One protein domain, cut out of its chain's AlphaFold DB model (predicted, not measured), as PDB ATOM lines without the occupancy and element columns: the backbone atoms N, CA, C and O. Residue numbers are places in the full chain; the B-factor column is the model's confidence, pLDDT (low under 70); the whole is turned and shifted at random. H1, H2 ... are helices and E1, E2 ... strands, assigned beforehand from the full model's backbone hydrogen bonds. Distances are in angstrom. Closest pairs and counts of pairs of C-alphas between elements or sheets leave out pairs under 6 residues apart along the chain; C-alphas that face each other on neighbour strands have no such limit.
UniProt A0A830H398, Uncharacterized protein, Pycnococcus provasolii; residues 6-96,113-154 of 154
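Overview. This is residues 6 to 96 and 113 to 154 of the 154 residues of an uncharacterized protein of Pycnococcus provasolii (UniProt A0A830H398). A small, strongly twisted sheet of four strands has one helix, H2, across one face; from this body the long helix H5 sticks out with residues 136 to 154, while a helical hairpin, H3 and H4, sits beyond the end of the sheet where E1 begins. The sheet runs E1 E2 E3 E4, antiparallel throughout, and residues 9 to 10 pair antiparallel with residues 126 to 127 of its edge strand E4. The printed part has 133 residues, with five named helices and four named strands in the order H1 H2 H3 H4 E1 E2 E3 E4 H5; the class is mixed, helices and strands. It is loose, with a radius of gyration of the C-alphas of 19.9 A, and elongated, spanning 67 by 40 by 33 A.

Along the chain. Find C-alpha 13 at (60.787, 6.413, 196.343), where H1, residues 13 to 18, begins. Next come H2, residues 28 to 36, 12.4 A long; H3, residues 44 to 54, 15.4 A; and H4, residues 60 to 72, 18.2 A. At C-alpha 76, (60.087, -10.585, 214.921), look for E1, residues 76 to 83, 20.8 A long, which bends by 51 degrees at residue 80. E2 is residues 87 to 93, 19.7 A; E3 is residues 117 to 122, 16.6 A; E4 is residues 125 to 128. H5, residues 132 to 152, runs 30.4 A to C-alpha 152 at (102.638, -9.107, 188.354).

Arrangement. Start at the sheet. E1 and E2 form a hairpin, with N 78 and O 91 2.9 A apart, within hydrogen-bond range. E2 and E3 are antiparallel at 162 degrees; look at N 90 and O 119, 2.9 A. E3 and E4 form a hairpin, with N 120 and O 127 at 2.8 A. H2 is on the sheet at a height of 8.4 A, only just over E2 and E3 with 3 C-alphas on each, and runs across the strands, at 65 degrees to E2 on the local plane; its closest C-alphas to E1 are those of Ala 28 and Val 79, 6.7 A. H3 and H4 touch at Ala 46 and Ala 70, whose C-alphas are 5.5 A apart, at a shallow tilt of 28 degrees, opposite ways. H1 is not on the sheet and only just apart from H2, closest 8.1 A. H5 is apart from E1, E2 and E3. In H1, H2, H3, H4 and H5 every O i to N i+4 pair is within hydrogen-bond range.

Size, cuts and confidence. The two C-alphas farthest apart are those of Gln 60 and Leu 154, 67.5 A. Residues 97 to 112 are not printed; C-alphas 96 and 113 are 10.0 A apart across this cut. Of the links printed whole, none is long. Mean pLDDT of the printed part is 78.3, with residues 42 to 74 among those under 70.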
ATOM      1  N   ALA A   6      74.227  -7.614 202.171       61.59
ATOM      2  CA  ALA A   6      74.807  -6.511 202.931       61.59
ATOM      3  C   ALA A   6      75.460  -5.405 202.074       61.59
ATOM      4  O   ALA A   6      75.768  -4.339 202.599       61.59
ATOM      5  N   SER A   7      75.687  -5.629 200.774       65.50
ATOM      6  CA  SER A   7      76.110  -4.581 199.830       65.50
ATOM      7  C   SER A   7      74.947  -3.965 199.050       65.50
ATOM      8  O   SER A   7      75.157  -3.017 198.295       65.50
ATOM      9  N   LEU A   8      73.733  -4.497 199.213       77.31
ATOM     10  CA  LEU A   8      72.546  -3.977 198.555       77.31
ATOM     11  C   LEU A   8      71.997  -2.788 199.351       77.31
ATOM     12  O   LEU A   8      71.828  -2.860 200.567       77.31
ATOM     13  N   VAL A   9      71.680  -1.713 198.638       86.19
ATOM     14  CA  VAL A   9      70.887  -0.599 199.161       86.19
ATOM     15  C   VAL A   9      69.505  -0.712 198.550       86.19
ATOM     16  O   VAL A   9      69.381  -0.835 197.330       86.19
ATOM     17  N   TRP A  10      68.470  -0.684 199.383       89.00
ATOM     18  CA  TRP A  10      67.093  -0.663 198.901       89.00
ATOM     19  C   TRP A  10      66.398   0.619 199.329       89.00
ATOM     20  O   TRP A  10      66.536   1.065 200.463       89.00
ATOM     21  N   ARG A  11      65.640   1.210 198.413       88.75
ATOM     22  CA  ARG A  11      64.837   2.398 198.666       88.75
ATOM     23  C   ARG A  11      63.643   2.386 197.724       88.75
ATOM     24  O   ARG A  11      63.816   2.137 196.533       88.75
ATOM     25  N   ASP A  12      62.461   2.658 198.259       86.88
ATOM     26  CA  ASP A  12      61.238   2.800 197.479       86.88
ATOM     27  C   ASP A  12      60.761   4.254 197.514       86.88
ATOM     28  O   ASP A  12      60.055   4.695 198.421       86.88
ATOM     29  N   ASP A  13      61.167   5.009 196.494       84.75
ATOM     30  CA  ASP A  13      60.787   6.413 196.343       84.75
ATOM     31  C   ASP A  13      59.283   6.606 196.112       84.75
ATOM     32  O   ASP A  13      58.757   7.666 196.448       84.75
ATOM     33  N   ARG A  14      58.576   5.605 195.565       86.00
ATOM     34  CA  ARG A  14      57.127   5.703 195.334       86.00
ATOM     35  C   ARG A  14      56.381   5.613 196.651       86.00
ATOM     36  O   ARG A  14      55.586   6.496 196.956       86.00
ATOM     37  N   TRP A  15      56.711   4.608 197.459       86.44
ATOM     38  CA  TRP A  15      56.122   4.453 198.784       86.44
ATOM     39  C   TRP A  15      56.419   5.666 199.673       86.44
ATOM     40  O   TRP A  15      55.527   6.171 200.355       86.44
ATOM     41  N   LEU A  16      57.654   6.187 199.632       84.75
ATOM     42  CA  LEU A  16      58.010   7.399 200.371       84.75
ATOM     43  C   LEU A  16      57.201   8.609 199.883       84.75
ATOM     44  O   LEU A  16      56.690   9.353 200.713       84.75
ATOM     45  N   ALA A  17      57.039   8.806 198.571       83.88
ATOM     46  CA  ALA A  17      56.267   9.925 198.026       83.88
ATOM     47  C   ALA A  17      54.777   9.870 198.409       83.88
ATOM     48  O   ALA A  17      54.204  10.899 198.767       83.88
ATOM     49  N   GLU A  18      54.164   8.685 198.388       83.56
ATOM     50  CA  GLU A  18      52.753   8.482 198.745       83.56
ATOM     51  C   GLU A  18      52.471   8.741 200.232       83.56
ATOM     52  O   GLU A  18      51.396   9.226 200.581       83.56
ATOM     53  N   ASN A  19      53.446   8.483 201.108       79.31
ATOM     54  CA  ASN A  19      53.298   8.631 202.558       79.31
ATOM     55  C   ASN A  19      53.784   9.986 203.111       79.31
ATOM     56  O   ASN A  19      53.798  10.175 204.326       79.31
ATOM     57  N   GLY A  20      54.157  10.949 202.256       73.56
ATOM     58  CA  GLY A  20      54.566  12.302 202.682       73.56
ATOM     59  C   GLY A  20      56.078  12.570 202.683       73.56
ATOM     60  O   GLY A  20      56.548  13.505 203.332       73.56
ATOM     61  N   GLY A  21      56.851  11.778 201.941       73.88
ATOM     62  CA  GLY A  21      58.301  11.901 201.780       73.88
ATOM     63  C   GLY A  21      59.099  11.218 202.899       73.88
ATOM     64  O   GLY A  21      58.528  10.525 203.731       73.88
ATOM     65  N   PRO A  22      60.427  11.424 202.983       67.12
ATOM     66  CA  PRO A  22      61.278  10.793 204.003       67.12
ATOM     67  C   PRO A  22      60.913  11.182 205.447       67.12
ATOM     68  O   PRO A  22      61.321  10.506 206.385       67.12
ATOM     69  N   GLN A  23      60.105  12.229 205.637       69.88
ATOM     70  CA  GLN A  23      59.578  12.628 206.945       69.88
ATOM     71  C   GLN A  23      58.438  11.726 207.443       69.88
ATOM     72  O   GLN A  23      58.077  11.800 208.614       69.88
ATOM     73  N   CYS A  24      57.890  10.852 206.587       70.31
ATOM     74  CA  CYS A  24      56.877   9.870 206.978       70.31
ATOM     75  C   CYS A  24      57.425   8.819 207.954       70.31
ATOM     76  O   CYS A  24      56.679   8.246 208.746       70.31
ATOM     77  N   LEU A  25      58.748   8.636 207.973       75.88
ATOM     78  CA  LEU A  25      59.477   7.819 208.936       75.88
ATOM     79  C   LEU A  25      59.634   8.557 210.278       75.88
ATOM     80  O   LEU A  25      60.701   8.574 210.875       75.88
ATOM     81  N   ALA A  26      58.582   9.211 210.768       74.62
ATOM     82  CA  ALA A  26      58.589   9.851 212.083       74.62
ATOM     83  C   ALA A  26      58.348   8.844 213.222       74.62
ATOM     84  O   ALA A  26      58.619   9.147 214.382       74.62
ATOM     85  N   SER A  27      57.833   7.653 212.904       82.31
ATOM     86  CA  SER A  27      57.426   6.645 213.884       82.31
ATOM     87  C   SER A  27      58.029   5.275 213.586       82.31
ATOM     88  O   SER A  27      58.077   4.836 212.436       82.31
ATOM     89  N   ALA A  28      58.420   4.578 214.653       80.50
ATOM     90  CA  ALA A  28      58.965   3.224 214.624       80.50
ATOM     91  C   ALA A  28      58.074   2.221 213.867       80.50
ATOM     92  O   ALA A  28      58.581   1.424 213.077       80.50
ATOM     93  N   ASP A  29      56.753   2.280 214.055       83.88
ATOM     94  CA  ASP A  29      55.809   1.357 213.409       83.88
ATOM     95  C   ASP A  29      55.810   1.498 211.881       83.88
ATOM     96  O   ASP A  29      55.843   0.505 211.150       83.88
ATOM     97  N   ILE A  30      55.850   2.741 211.396       84.94
ATOM     98  CA  ILE A  30      55.906   3.065 209.966       84.94
ATOM     99  C   ILE A  30      57.249   2.612 209.382       84.94
ATOM    100  O   ILE A  30      57.294   2.032 208.298       84.94
ATOM    101  N   ALA A  31      58.344   2.806 210.122       84.38
ATOM    102  CA  ALA A  31      59.671   2.348 209.724       84.38
ATOM    103  C   ALA A  31      59.757   0.813 209.608       84.38
ATOM    104  O   ALA A  31      60.353   0.297 208.660       84.38
ATOM    105  N   ILE A  32      59.117   0.066 210.517       86.06
ATOM    106  CA  ILE A  32      59.018  -1.399 210.421       86.06
ATOM    107  C   ILE A  32      58.154  -1.810 209.223       86.06
ATOM    108  O   ILE A  32      58.531  -2.726 208.491       86.06
ATOM    109  N   GLN A  33      57.021  -1.144 208.990       85.25
ATOM    110  CA  GLN A  33      56.159  -1.434 207.842       85.25
ATOM    111  C   GLN A  33      56.890  -1.195 206.512       85.25
ATOM    112  O   GLN A  33      56.815  -2.027 205.607       85.25
ATOM    113  N   TYR A  34      57.654  -0.107 206.418       86.62
ATOM    114  CA  TYR A  34      58.506   0.186 205.268       86.62
ATOM    115  C   TYR A  34      59.582  -0.889 205.068       86.62
ATOM    116  O   TYR A  34      59.763  -1.394 203.959       86.62
ATOM    117  N   LEU A  35      60.243  -1.316 206.152       87.12
ATOM    118  CA  LEU A  35      61.229  -2.398 206.110       87.12
ATOM    119  C   LEU A  35      60.619  -3.713 205.605       87.12
ATOM    120  O   LEU A  35      61.274  -4.422 204.847       87.12
ATOM    121  N   GLN A  36      59.379  -4.038 205.979       84.50
ATOM    122  CA  GLN A  36      58.703  -5.265 205.539       84.50
ATOM    123  C   GLN A  36      58.467  -5.329 204.022       84.50
ATOM    124  O   GLN A  36      58.381  -6.431 203.480       84.50
ATOM    125  N   GLY A  37      58.399  -4.181 203.339       81.06
ATOM    126  CA  GLY A  37      58.339  -4.101 201.875       81.06
ATOM    127  C   GLY A  37      59.687  -4.332 201.180       81.06
ATOM    128  O   GLY A  37      59.732  -4.551 199.967       81.06
ATOM    129  N   SER A  38      60.788  -4.312 201.934       83.38
ATOM    130  CA  SER A  38      62.133  -4.480 201.392       83.38
ATOM    131  C   SER A  38      62.401  -5.928 200.939       83.38
ATOM    132  O   SER A  38      61.800  -6.883 201.436       83.38
ATOM    133  N   PRO A  39      63.354  -6.155 200.019       79.81
ATOM    134  CA  PRO A  39      63.769  -7.506 199.646       79.81
ATOM    135  C   PRO A  39      64.454  -8.261 200.799       79.81
ATOM    136  O   PRO A  39      64.620  -9.475 200.700       79.81
ATOM    137  N   PHE A  40      64.839  -7.569 201.877       76.56
ATOM    138  CA  PHE A  40      65.569  -8.131 203.014       76.56
ATOM    139  C   PHE A  40      64.687  -8.909 203.994       76.56
ATOM    140  O   PHE A  40      65.178  -9.783 204.705       76.56
ATOM    141  N   THR A  41      63.392  -8.604 204.022       71.75
ATOM    142  CA  THR A  41      62.390  -9.222 204.903       71.75
ATOM    143  C   THR A  41      61.632 -10.356 204.228       71.75
ATOM    144  O   THR A  41      60.624 -10.820 204.758       71.75
ATOM    145  N   ARG A  42      62.083 -10.809 203.047       60.97
ATOM    146  CA  ARG A  42      61.496 -11.967 202.368       60.97
ATOM    147  C   ARG A  42      61.746 -13.228 203.190       60.97
ATOM    148  O   ARG A  42      62.725 -13.938 202.982       60.97
ATOM    149  N   ASP A  43      60.807 -13.521 204.076       59.06
ATOM    150  CA  ASP A  43      60.633 -14.844 204.649       59.06
ATOM    151  C   ASP A  43      60.213 -15.780 203.500       59.06
ATOM    152  O   ASP A  43      59.033 -15.908 203.168       59.06
ATOM    153  N   GLU A  44      61.198 -16.428 202.869       52.81
ATOM    154  CA  GLU A  44      61.015 -17.497 201.873       52.81
ATOM    155  C   GLU A  44      59.843 -18.459 202.161       52.81
ATOM    156  O   GLU A  44      59.098 -18.748 201.220       52.81
ATOM    157  N   PRO A  45      59.583 -18.929 203.404       51.53
ATOM    158  CA  PRO A  45      58.487 -19.871 203.637       51.53
ATOM    159  C   PRO A  45      57.091 -19.286 203.379       51.53
ATOM    160  O   PRO A  45      56.227 -20.000 202.878       51.53
ATOM    161  N   ALA A  46      56.843 -18.005 203.673       53.28
ATOM    162  CA  ALA A  46      55.506 -17.417 203.526       53.28
ATOM    163  C   ALA A  46      55.124 -17.213 202.051       53.28
ATOM    164  O   ALA A  46      53.969 -17.395 201.662       53.28
ATOM    165  N   ARG A  47      56.109 -16.878 201.211       53.56
ATOM    166  CA  ARG A  47      55.896 -16.717 199.770       53.56
ATOM    167  C   ARG A  47      55.808 -18.064 199.056       53.56
ATOM    168  O   ARG A  47      54.945 -18.212 198.202       53.56
ATOM    169  N   ALA A  48      56.590 -19.060 199.482       54.88
ATOM    170  CA  ALA A  48      56.470 -20.431 198.988       54.88
ATOM    171  C   ALA A  48      55.064 -21.016 199.227       54.88
ATOM    172  O   ALA A  48      54.519 -21.667 198.339       54.88
ATOM    173  N   VAL A  49      54.438 -20.731 200.379       59.12
ATOM    174  CA  VAL A  49      53.039 -21.120 200.652       59.12
ATOM    175  C   VAL A  49      52.073 -20.424 199.684       59.12
ATOM    176  O   VAL A  49      51.193 -21.076 199.121       59.12
ATOM    177  N   SER A  50      52.249 -19.120 199.445       57.25
ATOM    178  CA  SER A  50      51.419 -18.353 198.504       57.25
ATOM    179  C   SER A  50      51.582 -18.833 197.057       57.25
ATOM    180  O   SER A  50      50.593 -18.946 196.335       57.25
ATOM    181  N   ASP A  51      52.803 -19.154 196.632       61.94
ATOM    182  CA  ASP A  51      53.091 -19.650 195.285       61.94
ATOM    183  C   ASP A  51      52.574 -21.091 195.105       61.94
ATOM    184  O   ASP A  51      52.013 -21.428 194.059       61.94
ATOM    185  N   MET A  52      52.647 -21.932 196.148       60.19
ATOM    186  CA  MET A  52      52.015 -23.259 196.155       60.19
ATOM    187  C   MET A  52      50.484 -23.177 196.097       60.19
ATOM    188  O   MET A  52      49.881 -23.974 195.377       60.19
ATOM    189  N   MET A  53      49.857 -22.210 196.781       59.41
ATOM    190  CA  MET A  53      48.415 -21.943 196.671       59.41
ATOM    191  C   MET A  53      48.016 -21.493 195.259       59.41
ATOM    192  O   MET A  53      46.994 -21.940 194.742       59.41
ATOM    193  N   MET A  54      48.828 -20.650 194.616       63.03
ATOM    194  CA  MET A  54      48.576 -20.147 193.258       63.03
ATOM    195  C   MET A  54      48.807 -21.208 192.170       63.03
ATOM    196  O   MET A  54      48.144 -21.167 191.137       63.03
ATOM    197  N   SER A  55      49.716 -22.171 192.379       64.19
ATOM    198  CA  SER A  55      50.026 -23.204 191.371       64.19
ATOM    199  C   SER A  55      49.032 -24.378 191.321       64.19
ATOM    200  O   SER A  55      49.175 -25.262 190.481       64.19
ATOM    201  N   GLY A  56      48.018 -24.408 192.197       58.09
ATOM    202  CA  GLY A  56      46.899 -25.363 192.135       58.09
ATOM    203  C   GLY A  56      47.243 -26.844 192.374       58.09
ATOM    204  O   GLY A  56      46.354 -27.685 192.271       58.09
ATOM    205  N   GLY A  57      48.499 -27.179 192.694       59.91
ATOM    206  CA  GLY A  57      48.982 -28.562 192.839       59.91
ATOM    207  C   GLY A  57      49.217 -29.046 194.275       59.91
ATOM    208  O   GLY A  57      49.683 -30.168 194.467       59.91
ATOM    209  N   ALA A  58      48.946 -28.224 195.292       60.03
ATOM    210  CA  ALA A  58      49.280 -28.552 196.676       60.03
ATOM    211  C   ALA A  58      48.176 -29.371 197.363       60.03
ATOM    212  O   ALA A  58      47.008 -28.979 197.392       60.03
ATOM    213  N   SER A  59      48.553 -30.499 197.972       66.00
ATOM    214  CA  SER A  59      47.642 -31.262 198.832       66.00
ATOM    215  C   SER A  59      47.278 -30.456 200.090       66.00
ATOM    216  O   SER A  59      48.099 -29.716 200.635       66.00
ATOM    217  N   GLN A  60      46.044 -30.601 200.585       64.06
ATOM    218  CA  GLN A  60      45.536 -29.848 201.745       64.06
ATOM    219  C   GLN A  60      46.400 -30.036 203.011       64.06
ATOM    220  O   GLN A  60      46.532 -29.112 203.812       64.06
ATOM    221  N   GLN A  61      47.050 -31.198 203.161       63.59
ATOM    222  CA  GLN A  61      48.015 -31.467 204.234       63.59
ATOM    223  C   GLN A  61      49.309 -30.655 204.090       63.59
ATOM    224  O   GLN A  61      49.766 -30.086 205.076       63.59
ATOM    225  N   GLN A  62      49.863 -30.525 202.879       65.44
ATOM    226  CA  GLN A  62      51.060 -29.705 202.642       65.44
ATOM    227  C   GLN A  62      50.791 -28.216 202.881       65.44
ATOM    228  O   GLN A  62      51.656 -27.497 203.378       65.44
ATOM    229  N   LEU A  63      49.580 -27.748 202.573       64.50
ATOM    230  CA  LEU A  63      49.145 -26.381 202.867       64.50
ATOM    231  C   LEU A  63      49.021 -26.137 204.377       64.50
ATOM    232  O   LEU A  63      49.481 -25.109 204.865       64.50
ATOM    233  N   ALA A  64      48.451 -27.083 205.128       66.06
ATOM    234  CA  ALA A  64      48.325 -26.969 206.581       66.06
ATOM    235  C   ALA A  64      49.688 -27.015 207.292       66.06
ATOM    236  O   ALA A  64      49.934 -26.241 208.218       66.06
ATOM    237  N   GLU A  65      50.593 -27.882 206.838       65.81
ATOM    238  CA  GLU A  65      51.943 -27.998 207.383       65.81
ATOM    239  C   GLU A  65      52.776 -26.750 207.069       65.81
ATOM    240  O   GLU A  65      53.332 -26.133 207.973       65.81
ATOM    241  N   SER A  66      52.785 -26.294 205.815       60.06
ATOM    242  CA  SER A  66      53.509 -25.079 205.423       60.06
ATOM    243  C   SER A  66      52.940 -23.809 206.072       60.06
ATOM    244  O   SER A  66      53.718 -22.953 206.492       60.06
ATOM    245  N   ALA A  67      51.619 -23.701 206.257       62.12
ATOM    246  CA  ALA A  67      50.996 -22.606 207.005       62.12
ATOM    247  C   ALA A  67      51.345 -22.642 208.505       62.12
ATOM    248  O   ALA A  67      51.616 -21.597 209.096       62.12
ATOM    249  N   SER A  68      51.397 -23.833 209.113       58.50
ATOM    250  CA  SER A  68      51.853 -24.021 210.495       58.50
ATOM    251  C   SER A  68      53.324 -23.617 210.654       58.50
ATOM    252  O   SER A  68      53.652 -22.806 211.520       58.50
ATOM    253  N   LEU A  69      54.204 -24.067 209.748       57.69
ATOM    254  CA  LEU A  69      55.613 -23.664 209.729       57.69
ATOM    255  C   LEU A  69      55.791 -22.159 209.487       57.69
ATOM    256  O   LEU A  69      56.649 -21.546 210.120       57.69
ATOM    257  N   ALA A  70      54.994 -21.552 208.603       57.16
ATOM    258  CA  ALA A  70      55.026 -20.112 208.350       57.16
ATOM    259  C   ALA A  70      54.565 -19.308 209.576       57.16
ATOM    260  O   ALA A  70      55.168 -18.289 209.908       57.16
ATOM    261  N   SER A  71      53.546 -19.791 210.293       55.81
ATOM    262  CA  SER A  71      53.098 -19.182 211.548       55.81
ATOM    263  C   SER A  71      54.121 -19.347 212.674       55.81
ATOM    264  O   SER A  71      54.244 -18.467 213.522       55.81
ATOM    265  N   GLN A  72      54.865 -20.454 212.689       52.88
ATOM    266  CA  GLN A  72      55.844 -20.773 213.730       52.88
ATOM    267  C   GLN A  72      57.210 -20.099 213.503       52.88
ATOM    268  O   GLN A  72      57.966 -19.915 214.454       52.88
ATOM    269  N   LYS A  73      57.529 -19.705 212.261       58.19
ATOM    270  CA  LYS A  73      58.816 -19.099 211.865       58.19
ATOM    271  C   LYS A  73      58.746 -17.608 211.530       58.19
ATOM    272  O   LYS A  73      59.664 -17.093 210.898       58.19
ATOM    273  N   ARG A  74      57.687 -16.899 211.922       65.62
ATOM    274  CA  ARG A  74      57.585 -15.465 211.629       65.62
ATOM    275  C   ARG A  74      58.659 -14.705 212.410       65.62
ATOM    276  O   ARG A  74      58.601 -14.644 213.638       65.62
ATOM    277  N   SER A  75      59.642 -14.151 211.705       74.00
ATOM    278  CA  SER A  75      60.676 -13.333 212.331       74.00
ATOM    279  C   SER A  75      60.057 -12.098 212.981       74.00
ATOM    280  O   SER A  75      59.143 -11.471 212.437       74.00
ATOM    281  N   ILE A  76      60.560 -11.739 214.159       81.31
ATOM    282  CA  ILE A  76      60.087 -10.585 214.921       81.31
ATOM    283  C   ILE A  76      61.054  -9.432 214.683       81.31
ATOM    284  O   ILE A  76      62.258  -9.571 214.881       81.31
ATOM    285  N   TYR A  77      60.526  -8.280 214.284       84.94
ATOM    286  CA  TYR A  77      61.308  -7.066 214.068       84.94
ATOM    287  C   TYR A  77      61.079  -6.114 215.240       84.94
ATOM    288  O   TYR A  77      59.933  -5.842 215.596       84.94
ATOM    289  N   LYS A  78      62.156  -5.624 215.857       85.94
ATOM    290  CA  LYS A  78      62.092  -4.635 216.943       85.94
ATOM    291  C   LYS A  78      63.050  -3.490 216.662       85.94
ATOM    292  O   LYS A  78      64.179  -3.722 216.232       85.94
ATOM    293  N   VAL A  79      62.620  -2.266 216.946       87.88
ATOM    294  CA  VAL A  79      63.510  -1.102 216.915       87.88
ATOM    295  C   VAL A  79      64.458  -1.181 218.109       87.88
ATOM    296  O   VAL A  79      64.026  -1.354 219.245       87.88
ATOM    297  N   LEU A  80      65.757  -1.111 217.834       87.44
ATOM    298  CA  LEU A  80      66.813  -1.080 218.843       87.44
ATOM    299  C   LEU A  80      67.158   0.361 219.212       87.44
ATOM    300  O   LEU A  80      67.352   0.661 220.383       87.44
ATOM    301  N   HIS A  81      67.271   1.225 218.202       88.12
ATOM    302  CA  HIS A  81      67.578   2.645 218.354       88.12
ATOM    303  C   HIS A  81      66.806   3.446 217.306       88.12
ATOM    304  O   HIS A  81      66.661   3.003 216.165       88.12
ATOM    305  N   GLU A  82      66.361   4.638 217.683       88.38
ATOM    306  CA  GLU A  82      65.651   5.565 216.807       88.38
ATOM    307  C   GLU A  82      66.206   6.983 216.960       88.38
ATOM    308  O   GLU A  82      66.500   7.446 218.060       88.38
ATOM    309  N   GLN A  83      66.354   7.667 215.830       86.81
ATOM    310  CA  GLN A  83      66.613   9.096 215.738       86.81
ATOM    311  C   GLN A  83      65.746   9.646 214.595       86.81
ATOM    312  O   GLN A  83      66.216   9.797 213.460       86.81
ATOM    313  N   PRO A  84      64.458   9.915 214.869       80.75
ATOM    314  CA  PRO A  84      63.543  10.417 213.856       80.75
ATOM    315  C   PRO A  84      63.959  11.806 213.341       80.75
ATOM    316  O   PRO A  84      64.498  12.605 214.113       80.75
ATOM    317  N   PRO A  85      63.685  12.136 212.065       76.69
ATOM    318  CA  PRO A  85      63.175  11.264 210.994       76.69
ATOM    319  C   PRO A  85      64.280  10.508 210.223       76.69
ATOM    320  O   PRO A  85      64.005   9.863 209.215       76.69
ATOM    321  N   HIS A  86      65.540  10.620 210.645       84.50
ATOM    322  CA  HIS A  86      66.692  10.306 209.795       84.50
ATOM    323  C   HIS A  86      67.217   8.881 209.933       84.50
ATOM    324  O   HIS A  86      67.719   8.337 208.952       84.50
ATOM    325  N   LEU A  87      67.140   8.280 211.124       88.44
ATOM    326  CA  LEU A  87      67.779   6.998 211.408       88.44
ATOM    327  C   LEU A  87      66.888   6.076 212.243       88.44
ATOM    328  O   LEU A  87      66.448   6.435 213.333       88.44
ATOM    329  N   PHE A  88      66.733   4.840 211.776       90.19
ATOM    330  CA  PHE A  88      66.163   3.739 212.554       90.19
ATOM    331  C   PHE A  88      67.071   2.519 212.485       90.19
ATOM    332  O   PHE A  88      67.502   2.113 211.405       90.19
ATOM    333  N   VAL A  89      67.340   1.919 213.641       91.50
ATOM    334  CA  VAL A  89      68.088   0.667 213.769       91.50
ATOM    335  C   VAL A  89      67.111  -0.420 214.180       91.50
ATOM    336  O   VAL A  89      66.558  -0.375 215.276       91.50
ATOM    337  N   ILE A  90      66.897  -1.402 213.310       91.00
ATOM    338  CA  ILE A  90      65.888  -2.447 213.493       91.00
ATOM    339  C   ILE A  90      66.585  -3.802 213.572       91.00
ATOM    340  O   ILE A  90      67.317  -4.187 212.665       91.00
ATOM    341  N   GLY A  91      66.365  -4.535 214.659       89.69
ATOM    342  CA  GLY A  91      66.852  -5.898 214.843       89.69
ATOM    343  C   GLY A  91      65.801  -6.927 214.441       89.69
ATOM    344  O   GLY A  91      64.628  -6.786 214.794       89.69
ATOM    345  N   ARG A  92      66.225  -7.980 213.739       86.88
ATOM    346  CA  ARG A  92      65.433  -9.192 213.514       86.88
ATOM    347  C   ARG A  92      65.771 -10.227 214.576       86.88
ATOM    348  O   ARG A  92      66.942 -10.528 214.796       86.88
ATOM    349  N   PHE A  93      64.744 -10.799 215.176       83.12
ATOM    350  CA  PHE A  93      64.834 -11.851 216.174       83.12
ATOM    351  C   PHE A  93      64.127 -13.092 215.653       83.12
ATOM    352  O   PHE A  93      63.023 -13.004 215.101       83.12
ATOM    353  N   ASP A  94      64.764 -14.240 215.836       78.19
ATOM    354  CA  ASP A  94      64.144 -15.514 215.523       78.19
ATOM    355  C   ASP A  94      63.146 -15.889 216.633       78.19
ATOM    356  O   ASP A  94      63.347 -15.558 217.807       78.19
ATOM    357  N   PRO A  95      62.032 -16.556 216.292       66.25
ATOM    358  CA  PRO A  95      60.962 -16.838 217.248       66.25
ATOM    359  C   PRO A  95      61.391 -17.761 218.400       66.25
ATOM    360  O   PRO A  95      60.749 -17.744 219.450       66.25
ATOM    361  N   SER A  96      62.491 -18.513 218.254       63.88
ATOM    362  CA  SER A  96      63.094 -19.293 219.346       63.88
ATOM    363  C   SER A  96      63.538 -18.421 220.519       63.88
ATOM    364  O   SER A  96      63.449 -18.846 221.669       63.88
ATOM    365  N   ALA A 113      68.744 -11.251 224.336       65.75
ATOM    366  CA  ALA A 113      68.814 -11.952 223.063       65.75
ATOM    367  C   ALA A 113      69.528 -11.043 222.052       65.75
ATOM    368  O   ALA A 113      69.147  -9.885 221.873       65.75
ATOM    369  N   ALA A 114      70.593 -11.539 221.425       74.94
ATOM    370  CA  ALA A 114      71.265 -10.812 220.356       74.94
ATOM    371  C   ALA A 114      70.412 -10.893 219.075       74.94
ATOM    372  O   ALA A 114      69.881 -11.962 218.775       74.94
ATOM    373  N   PRO A 115      70.262  -9.801 218.308       81.44
ATOM    374  CA  PRO A 115      69.530  -9.846 217.049       81.44
ATOM    375  C   PRO A 115      70.257 -10.746 216.039       81.44
ATOM    376  O   PRO A 115      71.473 -10.648 215.875       81.44
ATOM    377  N   ALA A 116      69.506 -11.583 215.321       82.94
ATOM    378  CA  ALA A 116      70.030 -12.449 214.265       82.94
ATOM    379  C   ALA A 116      70.595 -11.629 213.092       82.94
ATOM    380  O   ALA A 116      71.608 -11.982 212.489       82.94
ATOM    381  N   CYS A 117      69.948 -10.504 212.775       85.19
ATOM    382  CA  CYS A 117      70.489  -9.487 211.882       85.19
ATOM    383  C   CYS A 117      69.973  -8.093 212.256       85.19
ATOM    384  O   CYS A 117      68.960  -7.947 212.942       85.19
ATOM    385  N   VAL A 118      70.695  -7.068 211.806       89.31
ATOM    386  CA  VAL A 118      70.367  -5.661 212.051       89.31
ATOM    387  C   VAL A 118      70.200  -4.948 210.715       89.31
ATOM    388  O   VAL A 118      70.953  -5.190 209.772       89.31
ATOM    389  N   PHE A 119      69.213  -4.065 210.646       90.94
ATOM    390  CA  PHE A 119      68.915  -3.208 209.509       90.94
ATOM    391  C   PHE A 119      69.012  -1.746 209.929       90.94
ATOM    392  O   PHE A 119      68.624  -1.383 211.040       90.94
ATOM    393  N   TYR A 120      69.507  -0.912 209.023       91.12
ATOM    394  CA  TYR A 120      69.549   0.534 209.176       91.12
ATOM    395  C   TYR A 120      68.634   1.160 208.139       91.12
ATOM    396  O   TYR A 120      68.733   0.833 206.959       91.12
ATOM    397  N   ILE A 121      67.776   2.075 208.565       90.44
ATOM    398  CA  ILE A 121      67.039   2.955 207.665       90.44
ATOM    399  C   ILE A 121      67.640   4.339 207.838       90.44
ATOM    400  O   ILE A 121      67.549   4.889 208.930       90.44
ATOM    401  N   VAL A 122      68.279   4.863 206.796       90.94
ATOM    402  CA  VAL A 122      68.923   6.182 206.777       90.94
ATOM    403  C   VAL A 122      68.295   7.007 205.663       90.94
ATOM    404  O   VAL A 122      68.414   6.639 204.498       90.94
ATOM    405  N   ASP A 123      67.590   8.085 206.010       87.50
ATOM    406  CA  ASP A 123      66.918   8.986 205.055       87.50
ATOM    407  C   ASP A 123      66.081   8.244 203.984       87.50
ATOM    408  O   ASP A 123      66.103   8.556 202.787       87.50
ATOM    409  N   GLY A 124      65.360   7.204 204.413       84.25
ATOM    410  CA  GLY A 124      64.524   6.362 203.552       84.25
ATOM    411  C   GLY A 124      65.263   5.265 202.777       84.25
ATOM    412  O   GLY A 124      64.613   4.444 202.130       84.25
ATOM    413  N   ALA A 125      66.592   5.194 202.847       89.00
ATOM    414  CA  ALA A 125      67.366   4.080 202.310       89.00
ATOM    415  C   ALA A 125      67.578   2.998 203.376       89.00
ATOM    416  O   ALA A 125      67.973   3.282 204.503       89.00
ATOM    417  N   VAL A 126      67.322   1.747 203.012       90.25
ATOM    418  CA  VAL A 126      67.467   0.574 203.871       90.25
ATOM    419  C   VAL A 126      68.772  -0.143 203.547       90.25
ATOM    420  O   VAL A 126      69.047  -0.482 202.392       90.25
ATOM    421  N   TYR A 127      69.538  -0.420 204.594       89.81
ATOM    422  CA  TYR A 127      70.805  -1.133 204.562       89.81
ATOM    423  C   TYR A 127      70.745  -2.327 205.507       89.81
ATOM    424  O   TYR A 127      70.234  -2.230 206.624       89.81
ATOM    425  N   MET A 128      71.327  -3.447 205.096       88.94
ATOM    426  CA  MET A 128      71.569  -4.577 205.986       88.94
ATOM    427  C   MET A 128      72.954  -4.442 206.625       88.94
ATOM    428  O   MET A 128      73.945  -4.228 205.929       88.94
ATOM    429  N   ALA A 129      73.034  -4.582 207.949       86.56
ATOM    430  CA  ALA A 129      74.297  -4.528 208.671       86.56
ATOM    431  C   ALA A 129      75.200  -5.706 208.258       86.56
ATOM    432  O   ALA A 129      74.812  -6.865 208.441       86.56
ATOM    433  N   PRO A 130      76.406  -5.455 207.717       83.88
ATOM    434  CA  PRO A 130      77.336  -6.528 207.412       83.88
ATOM    435  C   PRO A 130      77.927  -7.103 208.702       83.88
ATOM    436  O   PRO A 130      78.190  -6.389 209.669       83.88
ATOM    437  N   ASN A 131      78.228  -8.400 208.690       84.50
ATOM    438  CA  ASN A 131      79.037  -9.000 209.746       84.50
ATOM    439  C   ASN A 131      80.462  -8.413 209.694       84.50
ATOM    440  O   ASN A 131      81.083  -8.385 208.628       84.50
ATOM    441  N   LEU A 132      81.000  -7.988 210.843       83.00
ATOM    442  CA  LEU A 132      82.356  -7.446 210.964       83.00
ATOM    443  C   LEU A 132      83.408  -8.362 210.320       83.00
ATOM    444  O   LEU A 132      84.288  -7.886 209.607       83.00
ATOM    445  N   HIS A 133      83.281  -9.677 210.511       86.12
ATOM    446  CA  HIS A 133      84.190 -10.651 209.911       86.12
ATOM    447  C   HIS A 133      84.178 -10.579 208.376       86.12
ATOM    448  O   HIS A 133      85.234 -10.592 207.746       86.12
ATOM    449  N   ALA A 134      82.998 -10.438 207.766       83.62
ATOM    450  CA  ALA A 134      82.866 -10.313 206.316       83.62
ATOM    451  C   ALA A 134      83.500  -9.012 205.798       83.62
ATOM    452  O   ALA A 134      84.168  -9.023 204.763       83.62
ATOM    453  N   VAL A 135      83.358  -7.906 206.540       84.88
ATOM    454  CA  VAL A 135      83.999  -6.625 206.199       84.88
ATOM    455  C   VAL A 135      85.521  -6.749 206.237       84.88
ATOM    456  O   VAL A 135      86.195  -6.326 205.296       84.88
ATOM    457  N   VAL A 136      86.071  -7.343 207.298       89.25
ATOM    458  CA  VAL A 136      87.521  -7.528 207.444       89.25
ATOM    459  C   VAL A 136      88.057  -8.450 206.351       89.25
ATOM    460  O   VAL A 136      88.998  -8.067 205.662       89.25
ATOM    461  N   ALA A 137      87.425  -9.607 206.129       88.56
ATOM    462  CA  ALA A 137      87.830 -10.566 205.102       88.56
ATOM    463  C   ALA A 137      87.785  -9.972 203.683       88.56
ATOM    464  O   ALA A 137      88.685 -10.203 202.875       88.56
ATOM    465  N   SER A 138      86.765  -9.165 203.373       86.62
ATOM    466  CA  SER A 138      86.670  -8.465 202.088       86.62
ATOM    467  C   SER A 138      87.815  -7.463 201.904       86.62
ATOM    468  O   SER A 138      88.456  -7.435 200.849       86.62
ATOM    469  N   ARG A 139      88.125  -6.676 202.943       89.75
ATOM    470  CA  ARG A 139      89.214  -5.691 202.899       89.75
ATOM    471  C   ARG A 139      90.583  -6.354 202.760       89.75
ATOM    472  O   ARG A 139      91.365  -5.925 201.917       89.75
ATOM    473  N   THR A 140      90.865  -7.403 203.533       93.94
ATOM    474  CA  THR A 140      92.149  -8.119 203.456       93.94
ATOM    475  C   THR A 140      92.329  -8.811 202.109       93.94
ATOM    476  O   THR A 140      93.398  -8.696 201.510       93.94
ATOM    477  N   SER A 141      91.276  -9.448 201.586       92.62
ATOM    478  CA  SER A 141      91.282 -10.061 200.252       92.62
ATOM    479  C   SER A 141      91.575  -9.036 199.152       92.62
ATOM    480  O   SER A 141      92.448  -9.255 198.310       92.62
ATOM    481  N   ARG A 142      90.932  -7.861 199.201       90.94
ATOM    482  CA  ARG A 142      91.186  -6.777 198.243       90.94
ATOM    483  C   ARG A 142      92.628  -6.270 198.310       90.94
ATOM    484  O   ARG A 142      93.239  -6.058 197.267       90.94
ATOM    485  N   CYS A 143      93.188  -6.101 199.507       94.31
ATOM    486  CA  CYS A 143      94.594  -5.715 199.658       94.31
ATOM    487  C   CYS A 143      95.536  -6.762 199.050       94.31
ATOM    488  O   CYS A 143      96.456  -6.396 198.322       94.31
ATOM    489  N   ALA A 144      95.285  -8.051 199.288       95.00
ATOM    490  CA  ALA A 144      96.088  -9.130 198.715       95.00
ATOM    491  C   ALA A 144      96.044  -9.131 197.177       95.00
ATOM    492  O   ALA A 144      97.087  -9.261 196.539       95.00
ATOM    493  N   GLN A 145      94.865  -8.910 196.584       95.38
ATOM    494  CA  GLN A 145      94.702  -8.801 195.129       95.38
ATOM    495  C   GLN A 145      95.465  -7.611 194.536       95.38
ATOM    496  O   GLN A 145      96.100  -7.741 193.492       95.38
ATOM    497  N   LEU A 146      95.429  -6.451 195.197       95.62
ATOM    498  CA  LEU A 146      96.164  -5.270 194.738       95.62
ATOM    499  C   LEU A 146      97.677  -5.498 194.785       95.62
ATOM    500  O   LEU A 146      98.376  -5.151 193.837       95.62
ATOM    501  N   VAL A 147      98.178  -6.133 195.848       96.75
ATOM    502  CA  VAL A 147      99.599  -6.489 195.960       96.75
ATOM    503  C   VAL A 147      99.994  -7.496 194.881       96.75
ATOM    504  O   VAL A 147     101.023  -7.313 194.237       96.75
ATOM    505  N   SER A 148      99.176  -8.523 194.625       95.38
ATOM    506  CA  SER A 148      99.479  -9.508 193.582       95.38
ATOM    507  C   SER A 148      99.477  -8.896 192.181       95.38
ATOM    508  O   SER A 148     100.315  -9.250 191.359       95.38
ATOM    509  N   GLN A 149      98.560  -7.962 191.908       96.06
ATOM    510  CA  GLN A 149      98.511  -7.236 190.636       96.06
ATOM    511  C   GLN A 149      99.721  -6.317 190.463       96.06
ATOM    512  O   GLN A 149     100.306  -6.289 189.387       96.06
ATOM    513  N   ALA A 150     100.120  -5.603 191.520       95.31
ATOM    514  CA  ALA A 150     101.311  -4.762 191.500       95.31
ATOM    515  C   ALA A 150     102.587  -5.588 191.285       95.31
ATOM    516  O   ALA A 150     103.452  -5.184 190.518       95.31
ATOM    517  N   TRP A 151     102.680  -6.763 191.915       94.19
ATOM    518  CA  TRP A 151     103.805  -7.677 191.727       94.19
ATOM    519  C   TRP A 151     103.861  -8.267 190.316       94.19
ATOM    520  O   TRP A 151     104.938  -8.396 189.757       94.19
ATOM    521  N   ALA A 152     102.711  -8.599 189.724       92.25
ATOM    522  CA  ALA A 152     102.638  -9.107 188.354       92.25
ATOM    523  C   ALA A 152     102.919  -8.037 187.279       92.25
ATOM    524  O   ALA A 152     103.121  -8.384 186.119       92.25
ATOM    525  N   ALA A 153     102.874  -6.755 187.646       89.06
ATOM    526  CA  ALA A 153     103.173  -5.633 186.760       89.06
ATOM    527  C   ALA A 153     104.659  -5.220 186.772       89.06
ATOM    528  O   ALA A 153     105.038  -4.349 185.986       89.06
ATOM    529  N   LEU A 154     105.468  -5.807 187.664       83.38
ATOM    530  CA  LEU A 154     106.929  -5.673 187.721       83.38
ATOM    531  C   LEU A 154     107.599  -6.745 186.854       83.38
ATOM    532  O   LEU A 154     108.622  -6.401 186.222       83.38
TER     533      LEU A 154